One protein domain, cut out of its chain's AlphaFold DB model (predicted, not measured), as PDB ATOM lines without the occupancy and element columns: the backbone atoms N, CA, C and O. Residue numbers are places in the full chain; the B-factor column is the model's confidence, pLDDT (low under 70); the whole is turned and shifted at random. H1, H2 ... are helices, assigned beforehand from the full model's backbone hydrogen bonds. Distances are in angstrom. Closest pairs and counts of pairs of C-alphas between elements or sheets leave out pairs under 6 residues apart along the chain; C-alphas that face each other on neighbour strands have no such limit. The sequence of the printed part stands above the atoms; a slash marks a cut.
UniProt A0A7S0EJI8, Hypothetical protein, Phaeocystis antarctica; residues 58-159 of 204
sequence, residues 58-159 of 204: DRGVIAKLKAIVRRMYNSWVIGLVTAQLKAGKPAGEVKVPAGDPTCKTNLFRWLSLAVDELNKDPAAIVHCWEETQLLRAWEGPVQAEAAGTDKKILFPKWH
ATOM      1  N   ASP A  58     -14.554  38.204  31.169       84.56
ATOM      2  CA  ASP A  58     -13.637  37.798  32.235       84.56
ATOM      3  C   ASP A  58     -14.381  37.494  33.537       84.56
ATOM      4  O   ASP A  58     -13.944  36.627  34.295       84.56
ATOM      5  N   ARG A  59     -15.553  38.111  33.752       83.69
ATOM      6  CA  ARG A  59     -16.420  37.841  34.908       83.69
ATOM      7  C   ARG A  59     -16.865  36.378  34.995       83.69
ATOM      8  O   ARG A  59     -16.891  35.820  36.086       83.69
ATOM      9  N   GLY A  60     -17.169  35.727  33.869       86.56
ATOM     10  CA  GLY A  60     -17.559  34.310  33.911       86.56
ATOM     11  C   GLY A  60     -17.689  33.580  32.576       86.56
ATOM     12  O   GLY A  60     -17.529  32.354  32.534       86.56
ATOM     13  N   VAL A  61     -17.895  34.284  31.458       90.00
ATOM     14  CA  VAL A  61     -18.085  33.628  30.148       90.00
ATOM     15  C   VAL A  61     -16.844  32.827  29.736       90.00
ATOM     16  O   VAL A  61     -16.964  31.682  29.291       90.00
ATOM     17  N   ILE A  62     -15.639  33.374  29.928       91.06
ATOM     18  CA  ILE A  62     -14.380  32.677  29.624       91.06
ATOM     19  C   ILE A  62     -14.183  31.463  30.534       91.06
ATOM     20  O   ILE A  62     -13.690  30.434  30.067       91.06
ATOM     21  N   ALA A  63     -14.565  31.544  31.811       90.69
ATOM     22  CA  ALA A  63     -14.470  30.407  32.726       90.69
ATOM     23  C   ALA A  63     -15.341  29.237  32.236       90.69
ATOM     24  O   ALA A  63     -14.851  28.110  32.112       90.69
ATOM     25  N   LYS A  64     -16.589  29.521  31.840       92.19
ATOM     26  CA  LYS A  64     -17.498  28.529  31.242       92.19
ATOM     27  C   LYS A  64     -16.953  27.969  29.927       92.19
ATOM     28  O   LYS A  64     -16.921  26.752  29.747       92.19
ATOM     29  N   LEU A  65     -16.451  28.829  29.037       94.12
ATOM     30  CA  LEU A  65     -15.814  28.410  27.785       94.12
ATOM     31  C   LEU A  65     -14.652  27.438  28.048       94.12
ATOM     32  O   LEU A  65     -14.592  26.362  27.449       94.12
ATOM     33  N   LYS A  66     -13.749  27.790  28.972       93.44
ATOM     34  CA  LYS A  66     -12.601  26.958  29.363       93.44
ATOM     35  C   LYS A  66     -13.052  25.606  29.916       93.44
ATOM     36  O   LYS A  66     -12.460  24.592  29.553       93.44
ATOM     37  N   ALA A  67     -14.094  25.574  30.747       94.94
ATOM     38  CA  ALA A  67     -14.643  24.331  31.289       94.94
ATOM     39  C   ALA A  67     -15.191  23.410  30.181       94.94
ATOM     40  O   ALA A  67     -14.869  22.220  30.149       94.94
ATOM     41  N   ILE A  68     -15.942  23.964  29.223       95.62
ATOM     42  CA  ILE A  68     -16.481  23.210  28.082       95.62
ATOM     43  C   ILE A  68     -15.352  22.653  27.210       95.62
ATOM     44  O   ILE A  68     -15.347  21.461  26.893       95.62
ATOM     45  N   VAL A  69     -14.366  23.483  26.855       96.12
ATOM     46  CA  VAL A  69     -13.214  23.052  26.044       96.12
ATOM     47  C   VAL A  69     -12.402  21.981  26.776       96.12
ATOM     48  O   VAL A  69     -12.019  20.983  26.164       96.12
ATOM     49  N   ARG A  70     -12.192  22.123  28.090       96.50
ATOM     50  CA  ARG A  70     -11.514  21.111  28.913       96.50
ATOM     51  C   ARG A  70     -12.256  19.776  28.890       96.50
ATOM     52  O   ARG A  70     -11.622  18.739  28.712       96.50
ATOM     53  N   ARG A  71     -13.589  19.788  28.998       96.94
ATOM     54  CA  ARG A  71     -14.417  18.578  28.869       96.94
ATOM     55  C   ARG A  71     -14.233  17.918  27.500       96.94
ATOM     56  O   ARG A  71     -14.013  16.714  27.440       96.94
ATOM     57  N   MET A  72     -14.260  18.698  26.417       96.38
ATOM     58  CA  MET A  72     -14.052  18.183  25.055       96.38
ATOM     59  C   MET A  72     -12.664  17.558  24.868       96.38
ATOM     60  O   MET A  72     -12.555  16.473  24.293       96.38
ATOM     61  N   TYR A  73     -11.618  18.205  25.389       95.38
ATOM     62  CA  TYR A  73     -10.262  17.659  25.397       95.38
ATOM     63  C   TYR A  73     -10.199  16.333  26.163       95.38
ATOM     64  O   TYR A  73      -9.708  15.342  25.625       95.38
ATOM     65  N   ASN A  74     -10.748  16.288  27.381       96.25
ATOM     66  CA  ASN A  74     -10.744  15.085  28.211       96.25
ATOM     67  C   ASN A  74     -11.447  13.918  27.509       96.25
ATOM     68  O   ASN A  74     -10.879  12.832  27.414       96.25
ATOM     69  N   SER A  75     -12.640  14.143  26.949       96.50
ATOM     70  CA  SER A  75     -13.365  13.118  26.190       96.50
ATOM     71  C   SER A  75     -12.567  12.609  24.988       96.50
ATOM     72  O   SER A  75     -12.551  11.408  24.721       96.50
ATOM     73  N   TRP A  76     -11.875  13.500  24.275       96.12
ATOM     74  CA  TRP A  76     -11.031  13.125  23.143       96.12
ATOM     75  C   TRP A  76      -9.818  12.287  23.570       96.12
ATOM     76  O   TRP A  76      -9.564  11.240  22.969       96.12
ATOM     77  N   VAL A  77      -9.102  12.697  24.623       96.19
ATOM     78  CA  VAL A  77      -7.957  11.939  25.156       96.19
ATOM     79  C   VAL A  77      -8.396  10.564  25.641       96.19
ATOM     80  O   VAL A  77      -7.780   9.570  25.261       96.19
ATOM     81  N   ILE A  78      -9.477  10.489  26.423       97.06
ATOM     82  CA  ILE A  78     -10.030   9.219  26.909       97.06
ATOM     83  C   ILE A  78     -10.356   8.313  25.721       97.06
ATOM     84  O   ILE A  78      -9.886   7.179  25.676       97.06
ATOM     85  N   GLY A  79     -11.069   8.824  24.712       97.12
ATOM     86  CA  GLY A  79     -11.399   8.059  23.509       97.12
ATOM     87  C   GLY A  79     -10.166   7.499  22.794       97.12
ATOM     88  O   GLY A  79     -10.142   6.319  22.438       97.12
ATOM     89  N   LEU A  80      -9.113   8.306  22.634       96.50
ATOM     90  CA  LEU A  80      -7.860   7.878  22.006       96.50
ATOM     91  C   LEU A  80      -7.103   6.825  22.812       96.50
ATOM     92  O   LEU A  80      -6.569   5.872  22.237       96.50
ATOM     93  N   VAL A  81      -7.012   7.013  24.127       97.25
ATOM     94  CA  VAL A  81      -6.319   6.088  25.027       97.25
ATOM     95  C   VAL A  81      -7.072   4.763  25.074       97.25
ATOM     96  O   VAL A  81      -6.483   3.712  24.831       97.25
ATOM     97  N   THR A  82      -8.389   4.803  25.288       97.75
ATOM     98  CA  THR A  82      -9.239   3.609  25.314       97.75
ATOM     99  C   THR A  82      -9.186   2.845  23.994       97.75
ATOM    100  O   THR A  82      -9.100   1.619  24.015       97.75
ATOM    101  N   ALA A  83      -9.198   3.529  22.845       97.56
ATOM    102  CA  ALA A  83      -9.090   2.874  21.542       97.56
ATOM    103  C   ALA A  83      -7.750   2.141  21.367       97.56
ATOM    104  O   ALA A  83      -7.731   1.000  20.908       97.56
ATOM    105  N   GLN A  84      -6.638   2.758  21.780       97.69
ATOM    106  CA  GLN A  84      -5.316   2.127  21.716       97.69
ATOM    107  C   GLN A  84      -5.212   0.909  22.638       97.69
ATOM    108  O   GLN A  84      -4.725  -0.134  22.210       97.69
ATOM    109  N   LEU A  85      -5.710   1.013  23.871       97.44
ATOM    110  CA  LEU A  85      -5.704  -0.103  24.820       97.44
ATOM    111  C   LEU A  85      -6.568  -1.272  24.326       97.44
ATOM    112  O   LEU A  85      -6.134  -2.420  24.367       97.44
ATOM    113  N   LYS A  86      -7.761  -0.991  23.783       97.19
ATOM    114  CA  LYS A  86      -8.638  -2.017  23.188       97.19
ATOM    115  C   LYS A  86      -8.021  -2.698  21.966       97.19
ATOM    116  O   LYS A  86      -8.327  -3.856  21.708       97.19
ATOM    117  N   ALA A  87      -7.142  -2.010  21.242       96.69
ATOM    118  CA  ALA A  87      -6.369  -2.586  20.145       96.69
ATOM    119  C   ALA A  87      -5.185  -3.459  20.619       96.69
ATOM    120  O   ALA A  87      -4.384  -3.892  19.795       96.69
ATOM    121  N   GLY A  88      -5.053  -3.709  21.928       96.81
ATOM    122  CA  GLY A  88      -3.995  -4.540  22.508       96.81
ATOM    123  C   GLY A  88      -2.667  -3.813  22.701       96.81
ATOM    124  O   GLY A  88      -1.653  -4.452  22.976       96.81
ATOM    125  N   LYS A  89      -2.643  -2.482  22.562       96.50
ATOM    126  CA  LYS A  89      -1.421  -1.702  22.748       96.50
ATOM    127  C   LYS A  89      -1.010  -1.696  24.229       96.50
ATOM    128  O   LYS A  89      -1.847  -1.346  25.067       96.50
ATOM    129  N   PRO A  90       0.252  -2.013  24.576       96.38
ATOM    130  CA  PRO A  90       0.729  -1.924  25.952       96.38
ATOM    131  C   PRO A  90       0.594  -0.503  26.506       96.38
ATOM    132  O   PRO A  90       0.809   0.475  25.787       96.38
ATOM    133  N   ALA A  91       0.297  -0.376  27.802       93.12
ATOM    134  CA  ALA A  91       0.069   0.922  28.443       93.12
ATOM    135  C   ALA A  91       1.246   1.901  28.260       93.12
ATOM    136  O   ALA A  91       1.026   3.072  27.963       93.12
ATOM    137  N   GLY A  92       2.490   1.412  28.350       95.06
ATOM    138  CA  GLY A  92       3.698   2.225  28.155       95.06
ATOM    139  C   GLY A  92       3.921   2.716  26.719       95.06
ATOM    140  O   GLY A  92       4.740   3.602  26.494       95.06
ATOM    141  N   GLU A  93       3.190   2.175  25.744       95.06
ATOM    142  CA  GLU A  93       3.304   2.561  24.337       95.06
ATOM    143  C   GLU A  93       2.161   3.468  23.866       95.06
ATOM    144  O   GLU A  93       2.194   3.963  22.733       95.06
ATOM    145  N   VAL A  94       1.137   3.700  24.692       96.25
ATOM    146  CA  VAL A  94       0.027   4.603  24.366       96.25
ATOM    147  C   VAL A  94       0.567   6.008  24.107       96.25
ATOM    148  O   VAL A  94       1.338   6.556  24.888       96.25
ATOM    149  N   LYS A  95       0.156   6.605  22.983       94.81
ATOM    150  CA  LYS A  95       0.573   7.959  22.604       94.81
ATOM    151  C   LYS A  95      -0.643   8.847  22.417       94.81
ATOM    152  O   LYS A  95      -1.583   8.473  21.718       94.81
ATOM    153  N   VAL A  96      -0.595  10.039  22.998       94.19
ATOM    154  CA  VAL A  96      -1.555  11.112  22.727       94.19
ATOM    155  C   VAL A  96      -0.877  12.098  21.774       94.19
ATOM    156  O   VAL A  96       0.205  12.595  22.092       94.19
ATOM    157  N   PRO A  97      -1.448  12.373  20.590       91.38
ATOM    158  CA  PRO A  97      -0.847  13.292  19.636       91.38
ATOM    159  C   PRO A  97      -1.012  14.734  20.131       91.38
ATOM    160  O   PRO A  97      -2.004  15.391  19.836       91.38
ATOM    161  N   ALA A  98      -0.027  15.224  20.883       89.19
ATOM    162  CA  ALA A  98      -0.018  16.567  21.473       89.19
ATOM    163  C   ALA A  98       0.799  17.593  20.659       89.19
ATOM    164  O   ALA A  98       1.171  18.644  21.169       89.19
ATOM    165  N   GLY A  99       1.110  17.283  19.396       91.81
ATOM    166  CA  GLY A  99       1.838  18.199  18.520       91.81
ATOM    167  C   GLY A  99       1.018  19.439  18.157       91.81
ATOM    168  O   GLY A  99      -0.207  19.373  18.029       91.81
ATOM    169  N   ASP A 100       1.714  20.549  17.916       87.88
ATOM    170  CA  ASP A 100       1.148  21.849  17.539       87.88
ATOM    171  C   ASP A 100       0.022  21.786  16.490       87.88
ATOM    172  O   ASP A 100      -1.038  22.368  16.735       87.88
ATOM    173  N   PRO A 101       0.185  21.090  15.343       93.31
ATOM    174  CA  PRO A 101      -0.865  21.030  14.326       93.31
ATOM    175  C   PRO A 101      -2.149  20.369  14.838       93.31
ATOM    176  O   PRO A 101      -3.251  20.855  14.574       93.31
ATOM    177  N   THR A 102      -2.011  19.288  15.610       92.25
ATOM    178  CA  THR A 102      -3.139  18.555  16.194       92.25
ATOM    179  C   THR A 102      -3.855  19.413  17.226       92.25
ATOM    180  O   THR A 102      -5.073  19.576  17.154       92.25
ATOM    181  N   CYS A 103      -3.101  20.013  18.148       89.75
ATOM    182  CA  CYS A 103      -3.646  20.866  19.198       89.75
ATOM    183  C   CYS A 103      -4.370  22.083  18.613       89.75
ATOM    184  O   CYS A 103      -5.492  22.362  19.024       89.75
ATOM    185  N   LYS A 104      -3.793  22.760  17.612       92.06
ATOM    186  CA  LYS A 104      -4.428  23.909  16.943       92.06
ATOM    187  C   LYS A 104      -5.721  23.506  16.237       92.06
ATOM    188  O   LYS A 104      -6.752  24.136  16.453       92.06
ATOM    189  N   THR A 105      -5.686  22.434  15.445       94.31
ATOM    190  CA  THR A 105      -6.864  21.945  14.706       94.31
ATOM    191  C   THR A 105      -8.005  21.586  15.657       94.31
ATOM    192  O   THR A 105      -9.145  22.019  15.467       94.31
ATOM    193  N   ASN A 106      -7.694  20.838  16.716       94.31
ATOM    194  CA  ASN A 106      -8.673  20.453  17.722       94.31
ATOM    195  C   ASN A 106      -9.193  21.660  18.504       94.31
ATOM    196  O   ASN A 106     -10.399  21.768  18.703       94.31
ATOM    197  N   LEU A 107      -8.320  22.594  18.889       93.88
ATOM    198  CA  LEU A 107      -8.709  23.802  19.611       93.88
ATOM    199  C   LEU A 107      -9.698  24.648  18.805       93.88
ATOM    200  O   LEU A 107     -10.733  25.020  19.346       93.88
ATOM    201  N   PHE A 108      -9.436  24.910  17.520       94.62
ATOM    202  CA  PHE A 108     -10.380  25.655  16.675       94.62
ATOM    203  C   PHE A 108     -11.741  24.965  16.595       94.62
ATOM    204  O   PHE A 108     -12.782  25.612  16.738       94.62
ATOM    205  N   ARG A 109     -11.743  23.639  16.424       95.44
ATOM    206  CA  ARG A 109     -12.974  22.848  16.413       95.44
ATOM    207  C   ARG A 109     -13.717  22.947  17.746       95.44
ATOM    208  O   ARG A 109     -14.921  23.195  17.746       95.44
ATOM    209  N   TRP A 110     -13.024  22.764  18.866       96.69
ATOM    210  CA  TRP A 110     -13.622  22.809  20.200       96.69
ATOM    211  C   TRP A 110     -14.117  24.196  20.567       96.69
ATOM    212  O   TRP A 110     -15.195  24.294  21.131       96.69
ATOM    213  N   LEU A 111     -13.402  25.263  20.210       95.31
ATOM    214  CA  LEU A 111     -13.873  26.631  20.420       95.31
ATOM    215  C   LEU A 111     -15.180  26.887  19.662       95.31
ATOM    216  O   LEU A 111     -16.120  27.412  20.251       95.31
ATOM    217  N   SER A 112     -15.272  26.460  18.398       93.75
ATOM    218  CA  SER A 112     -16.508  26.591  17.613       93.75
ATOM    219  C   SER A 112     -17.685  25.856  18.268       93.75
ATOM    220  O   SER A 112     -18.748  26.442  18.461       93.75
ATOM    221  N   LEU A 113     -17.475  24.602  18.685       94.75
ATOM    222  CA  LEU A 113     -18.498  23.806  19.373       94.75
ATOM    223  C   LEU A 113     -18.836  24.362  20.761       94.75
ATOM    224  O   LEU A 113     -19.981  24.308  21.194       94.75
ATOM    225  N   ALA A 114     -17.853  24.904  21.475       94.25
ATOM    226  CA  ALA A 114     -18.060  25.451  22.805       94.25
ATOM    227  C   ALA A 114     -18.932  26.708  22.765       94.25
ATOM    228  O   ALA A 114     -19.725  26.917  23.675       94.25
ATOM    229  N   VAL A 115     -18.855  27.505  21.693       91.44
ATOM    230  CA  VAL A 115     -19.799  28.608  21.462       91.44
ATOM    231  C   VAL A 115     -21.232  28.090  21.330       91.44
ATOM    232  O   VAL A 115     -22.144  28.710  21.874       91.44
ATOM    233  N   ASP A 116     -21.442  26.961  20.650       91.56
ATOM    234  CA  ASP A 116     -22.769  26.348  20.517       91.56
ATOM    235  C   ASP A 116     -23.289  25.833  21.860       91.56
ATOM    236  O   ASP A 116     -24.442  26.081  22.204       91.56
ATOM    237  N   GLU A 117     -22.430  25.187  22.652       92.94
ATOM    238  CA  GLU A 117     -22.760  24.755  24.014       92.94
ATOM    239  C   GLU A 117     -23.095  25.938  24.932       92.94
ATOM    240  O   GLU A 117     -24.083  25.878  25.657       92.94
ATOM    241  N   LEU A 118     -22.335  27.037  24.868       91.00
ATOM    242  CA  LEU A 118     -22.631  28.250  25.640       91.00
ATOM    243  C   LEU A 118     -23.993  28.849  25.275       91.00
ATOM    244  O   LEU A 118     -24.679  29.375  26.142       91.00
ATOM    245  N   ASN A 119     -24.416  28.757  24.009       88.81
ATOM    246  CA  ASN A 119     -25.728  29.263  23.593       88.81
ATOM    247  C   ASN A 119     -26.905  28.451  24.155       88.81
ATOM    248  O   ASN A 119     -28.031  28.941  24.100       88.81
ATOM    249  N   LYS A 120     -26.678  27.239  24.682       90.06
ATOM    250  CA  LYS A 120     -27.731  26.438  25.330       90.06
ATOM    251  C   LYS A 120     -28.098  26.960  26.719       90.06
ATOM    252  O   LYS A 120     -29.184  26.660  27.196       90.06
ATOM    253  N   ASP A 121     -27.213  27.739  27.339       87.12
ATOM    254  CA  ASP A 121     -27.406  28.356  28.653       87.12
ATOM    255  C   ASP A 121     -27.312  29.891  28.534       87.12
ATOM    256  O   ASP A 121     -26.331  30.509  28.960       87.12
ATOM    257  N   PRO A 122     -28.303  30.539  27.888       84.81
ATOM    258  CA  PRO A 122     -28.301  31.989  27.732       84.81
ATOM    259  C   PRO A 122     -28.429  32.706  29.079       84.81
ATOM    260  O   PRO A 122     -27.873  33.791  29.227       84.81
ATOM    261  N   ALA A 123     -29.107  32.094  30.055       87.12
ATOM    262  CA  ALA A 123     -29.310  32.658  31.384       87.12
ATOM    263  C   ALA A 123     -27.975  32.929  32.079       87.12
ATOM    264  O   ALA A 123     -27.756  34.029  32.574       87.12
ATOM    265  N   ALA A 124     -27.032  31.987  32.032       85.25
ATOM    266  CA  ALA A 124     -25.751  32.219  32.680       85.25
ATOM    267  C   ALA A 124     -24.854  33.229  31.949       85.25
ATOM    268  O   ALA A 124     -23.981  33.828  32.572       85.25
ATOM    269  N   ILE A 125     -25.048  33.435  30.642       86.12
ATOM    270  CA  ILE A 125     -24.390  34.539  29.933       86.12
ATOM    271  C   ILE A 125     -24.986  35.868  30.390       86.12
ATOM    272  O   ILE A 125     -24.228  36.780  30.703       86.12
ATOM    273  N   VAL A 126     -26.317  35.965  30.444       85.88
ATOM    274  CA  VAL A 126     -27.032  37.156  30.924       85.88
ATOM    275  C   VAL A 126     -26.612  37.498  32.351       85.88
ATOM    276  O   VAL A 126     -26.229  38.634  32.588       85.88
ATOM    277  N   HIS A 127     -26.521  36.508  33.238       86.81
ATOM    278  CA  HIS A 127     -26.017  36.685  34.598       86.81
ATOM    279  C   HIS A 127     -24.632  37.348  34.625       86.81
ATOM    280  O   HIS A 127     -24.425  38.326  35.334       86.81
ATOM    281  N   CYS A 128     -23.678  36.896  33.797       86.50
ATOM    282  CA  CYS A 128     -22.363  37.546  33.717       86.50
ATOM    283  C   CYS A 128     -22.451  39.023  33.296       86.50
ATOM    284  O   CYS A 128     -21.604  39.813  33.700       86.50
ATOM    285  N   TRP A 129     -23.434  39.400  32.474       84.75
ATOM    286  CA  TRP A 129     -23.680  40.797  32.108       84.75
ATOM    287  C   TRP A 129     -24.358  41.579  33.237       84.75
ATOM    288  O   TRP A 129     -23.961  42.713  33.504       84.75
ATOM    289  N   GLU A 130     -25.333  40.986  33.915       85.25
ATOM    290  CA  GLU A 130     -26.038  41.590  35.052       85.25
ATOM    291  C   GLU A 130     -25.075  41.910  36.200       85.25
ATOM    292  O   GLU A 130     -25.088  43.020  36.730       85.25
ATOM    293  N   GLU A 131     -24.148  41.005  36.508       83.31
ATOM    294  CA  GLU A 131     -23.137  41.220  37.549       83.31
ATOM    295  C   GLU A 131     -22.179  42.374  37.249       83.31
ATOM    296  O   GLU A 131     -21.681  43.020  38.166       83.31
ATOM    297  N   THR A 132     -21.916  42.656  35.971       81.31
ATOM    298  CA  THR A 132     -21.099  43.822  35.593       81.31
ATOM    299  C   THR A 132     -21.863  45.138  35.667       81.31
ATOM    300  O   THR A 132     -21.259  46.200  35.536       81.31
ATOM    301  N   GLN A 133     -23.195  45.088  35.802       81.19
ATOM    302  CA  GLN A 133     -24.090  46.248  35.753       81.19
ATOM    303  C   GLN A 133     -23.998  47.064  34.447       81.19
ATOM    304  O   GLN A 133     -24.642  48.101  34.313       81.19
ATOM    305  N   LEU A 134     -23.252  46.596  33.438       77.62
ATOM    306  CA  LEU A 134     -23.001  47.339  32.201       77.62
ATOM    307  C   LEU A 134     -24.251  47.521  31.344       77.62
ATOM    308  O   LEU A 134     -24.336  48.489  30.593       77.62
ATOM    309  N   LEU A 135     -25.229  46.618  31.458       75.69
ATOM    310  CA  LEU A 135     -26.500  46.746  30.739       75.69
ATOM    311  C   LEU A 135     -27.266  48.008  31.152       75.69
ATOM    312  O   LEU A 135     -27.967  48.590  30.325       75.69
ATOM    313  N   ARG A 136     -27.057  48.487  32.386       74.19
ATOM    314  CA  ARG A 136     -27.681  49.713  32.895       74.19
ATOM    315  C   ARG A 136     -27.263  50.956  32.135       74.19
ATOM    316  O   ARG A 136     -27.980  51.947  32.140       74.19
ATOM    317  N   ALA A 137     -26.130  50.919  31.437       70.31
ATOM    318  CA  ALA A 137     -25.714  52.039  30.612       70.31
ATOM    319  C   ALA A 137     -26.758  52.369  29.527       70.31
ATOM    320  O   ALA A 137     -26.782  53.496  29.027       70.31
ATOM    321  N   TRP A 138     -27.618  51.414  29.140       70.75
ATOM    322  CA  TRP A 138     -28.678  51.625  28.147       70.75
ATOM    323  C   TRP A 138     -30.003  52.103  28.765       70.75
ATOM    324  O   TRP A 138     -30.967  52.335  28.040       70.75
ATOM    325  N   GLU A 139     -30.064  52.286  30.085       73.69
ATOM    326  CA  GLU A 139     -31.227  52.850  30.767       73.69
ATOM    327  C   GLU A 139     -31.249  54.376  30.608       73.69
ATOM    328  O   GLU A 139     -30.281  55.063  30.941       73.69
ATOM    329  N   GLY A 140     -32.377  54.931  30.157       73.94
ATOM    330  CA  GLY A 140     -32.545  56.378  29.964       73.94
ATOM    331  C   GLY A 140     -32.165  57.240  31.183       73.94
ATOM    332  O   GLY A 140     -31.463  58.236  31.003       73.94
ATOM    333  N   PRO A 141     -32.546  56.874  32.428       76.62
ATOM    334  CA  PRO A 141     -32.134  57.612  33.624       76.62
ATOM    335  C   PRO A 141     -30.615  57.637  33.835       76.62
ATOM    336  O   PRO A 141     -30.060  58.699  34.104       76.62
ATOM    337  N   VAL A 142     -29.940  56.497  33.653       73.12
ATOM    338  CA  VAL A 142     -28.478  56.379  33.790       73.12
ATOM    339  C   VAL A 142     -27.775  57.201  32.710       73.12
ATOM    340  O   VAL A 142     -26.808  57.908  32.993       73.12
ATOM    341  N   GLN A 143     -28.293  57.186  31.481       69.50
ATOM    342  CA  GLN A 143     -27.784  58.024  30.393       69.50
ATOM    343  C   GLN A 143     -27.971  59.518  30.673       69.50
ATOM    344  O   GLN A 143     -27.057  60.306  30.433       69.50
ATOM    345  N   ALA A 144     -29.131  59.917  31.200       70.94
ATOM    346  CA  ALA A 144     -29.421  61.304  31.548       70.94
ATOM    347  C   ALA A 144     -28.525  61.807  32.694       70.94
ATOM    348  O   ALA A 144     -28.025  62.935  32.637       70.94
ATOM    349  N   GLU A 145     -28.278  60.969  33.703       74.69
ATOM    350  CA  GLU A 145     -27.352  61.246  34.804       74.69
ATOM    351  C   GLU A 145     -25.902  61.365  34.312       74.69
ATOM    352  O   GLU A 145     -25.224  62.353  34.616       74.69
ATOM    353  N   ALA A 146     -25.439  60.416  33.494       66.75
ATOM    354  CA  ALA A 146     -24.106  60.449  32.897       66.75
ATOM    355  C   ALA A 146     -23.911  61.706  32.030       66.75
ATOM    356  O   ALA A 146     -22.944  62.448  32.216       66.75
ATOM    357  N   ALA A 147     -24.883  62.031  31.171       62.53
ATOM    358  CA  ALA A 147     -24.873  63.248  30.359       62.53
ATOM    359  C   ALA A 147     -24.938  64.535  31.206       62.53
ATOM    360  O   ALA A 147     -24.428  65.582  30.798       62.53
ATOM    361  N   GLY A 148     -25.572  64.485  32.380       60.12
ATOM    362  CA  GLY A 148     -25.588  65.577  33.356       60.12
ATOM    363  C   GLY A 148     -24.253  65.759  34.087       60.12
ATOM    364  O   GLY A 148     -23.889  66.890  34.421       60.12
ATOM    365  N   THR A 149     -23.517  64.667  34.292       55.88
ATOM    366  CA  THR A 149     -22.201  64.631  34.949       55.88
ATOM    367  C   THR A 149     -21.089  65.114  34.011       55.88
ATOM    368  O   THR A 149     -20.268  65.949  34.408       55.88
ATOM    369  N   ASP A 150     -21.125  64.703  32.738       49.34
ATOM    370  CA  ASP A 150     -20.200  65.161  31.686       49.34
ATOM    371  C   ASP A 150     -20.229  66.683  31.501       49.34
ATOM    372  O   ASP A 150     -19.182  67.317  31.347       49.34
ATOM    373  N   LYS A 151     -21.421  67.288  31.598       48.16
ATOM    374  CA  LYS A 151     -21.619  68.741  31.477       48.16
ATOM    375  C   LYS A 151     -21.000  69.550  32.617       48.16
ATOM    376  O   LYS A 151     -20.797  70.750  32.451       48.16
ATOM    377  N   LYS A 152     -20.751  68.941  33.781       45.75
ATOM    378  CA  LYS A 152     -20.375  69.678  34.998       45.75
ATOM    379  C   LYS A 152     -18.911  69.534  35.400       45.75
ATOM    380  O   LYS A 152     -18.410  70.448  36.047       45.75
ATOM    381  N   ILE A 153     -18.236  68.424  35.079       45.44
ATOM    382  CA  ILE A 153     -16.935  68.119  35.711       45.44
ATOM    383  C   ILE A 153     -15.864  67.621  34.729       45.44
ATOM    384  O   ILE A 153     -14.714  68.041  34.844       45.44
ATOM    385  N   LEU A 154     -16.197  66.753  33.766       38.94
ATOM    386  CA  LEU A 154     -15.171  65.985  33.040       38.94
ATOM    387  C   LEU A 154     -14.835  66.520  31.639       38.94
ATOM    388  O   LEU A 154     -13.665  66.484  31.256       38.94
ATOM    389  N   PHE A 155     -15.799  67.079  30.893       43.44
ATOM    390  CA  PHE A 155     -15.558  67.527  29.514       43.44
ATOM    391  C   PHE A 155     -16.235  68.872  29.187       43.44
ATOM    392  O   PHE A 155     -17.292  68.914  28.558       43.44
ATOM    393  N   PRO A 156     -15.585  70.009  29.507       45.78
ATOM    394  CA  PRO A 156     -16.152  71.354  29.335       45.78
ATOM    395  C   PRO A 156     -16.515  71.750  27.889       45.78
ATOM    396  O   PRO A 156     -17.136  72.786  27.678       45.78
ATOM    397  N   LYS A 157     -16.100  70.965  26.883       40.56
ATOM    398  CA  LYS A 157     -16.308  71.224  25.444       40.56
ATOM    399  C   LYS A 157     -17.134  70.142  24.730       40.56
ATOM    400  O   LYS A 157     -17.127  70.065  23.508       40.56
ATOM    401  N   TRP A 158     -17.841  69.286  25.468       41.53
ATOM    402  CA  TRP A 158     -18.583  68.149  24.893       41.53
ATOM    403  C   TRP A 158     -19.791  68.547  24.017       41.53
ATOM    404  O   TRP A 158     -20.345  67.720  23.297       41.53
ATOM    405  N   HIS A 159     -20.196  69.819  24.035       46.72
ATOM    406  CA  HIS A 159     -21.330  70.337  23.262       46.72
ATOM    407  C   HIS A 159     -21.139  70.306  21.733       46.72
ATOM    408  O   HIS A 159     -22.129  70.399  21.015       46.72
TER     409      HIS A 159
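Overview. This is residues 58 to 159 of the 204 residues of the protein "Hypothetical protein" of Phaeocystis antarctica (UniProt A0A7S0EJI8). Long helix H1 is crossed by H2; H3, H4 and H5 run on as a tail past H1's beginning. The printed part has 102 residues with five named helices, H1 to H5 in order: all helix. It is extended, with a radius of gyration of the C-alphas of 23.8 A, spanning 76 by 27 by 18 A.

Arrangement. H1, residues 58 to 86, touches H2, residues 100 to 118, with 64 to 72 alone, at a steep tilt of 56 degrees; the C-alphas of Val 69 and Trp 110 are closest, 5.9 A. With 59 to 61 alone it touches H3, residues 122 to 131, closest at C-alphas 60 and 128, 5.8 A. H4, residues 134 to 138, has 0 of 1 O i to N i+4 pairs within hydrogen-bond range, but 2 of 2 O i to N i+3.

Along the chain. H1, 41.1 A long, begins at C-alpha 58 (-13.637, 37.798, 32.235). H5, residues 140 to 154, ends at C-alpha 154 (-15.171, 65.985, 33.040).

Size, cuts and confidence. The printed part has no cut. Link H1 to H2 is long, 13 residues. Residues 143 and 146 to 159 have pLDDT under 70.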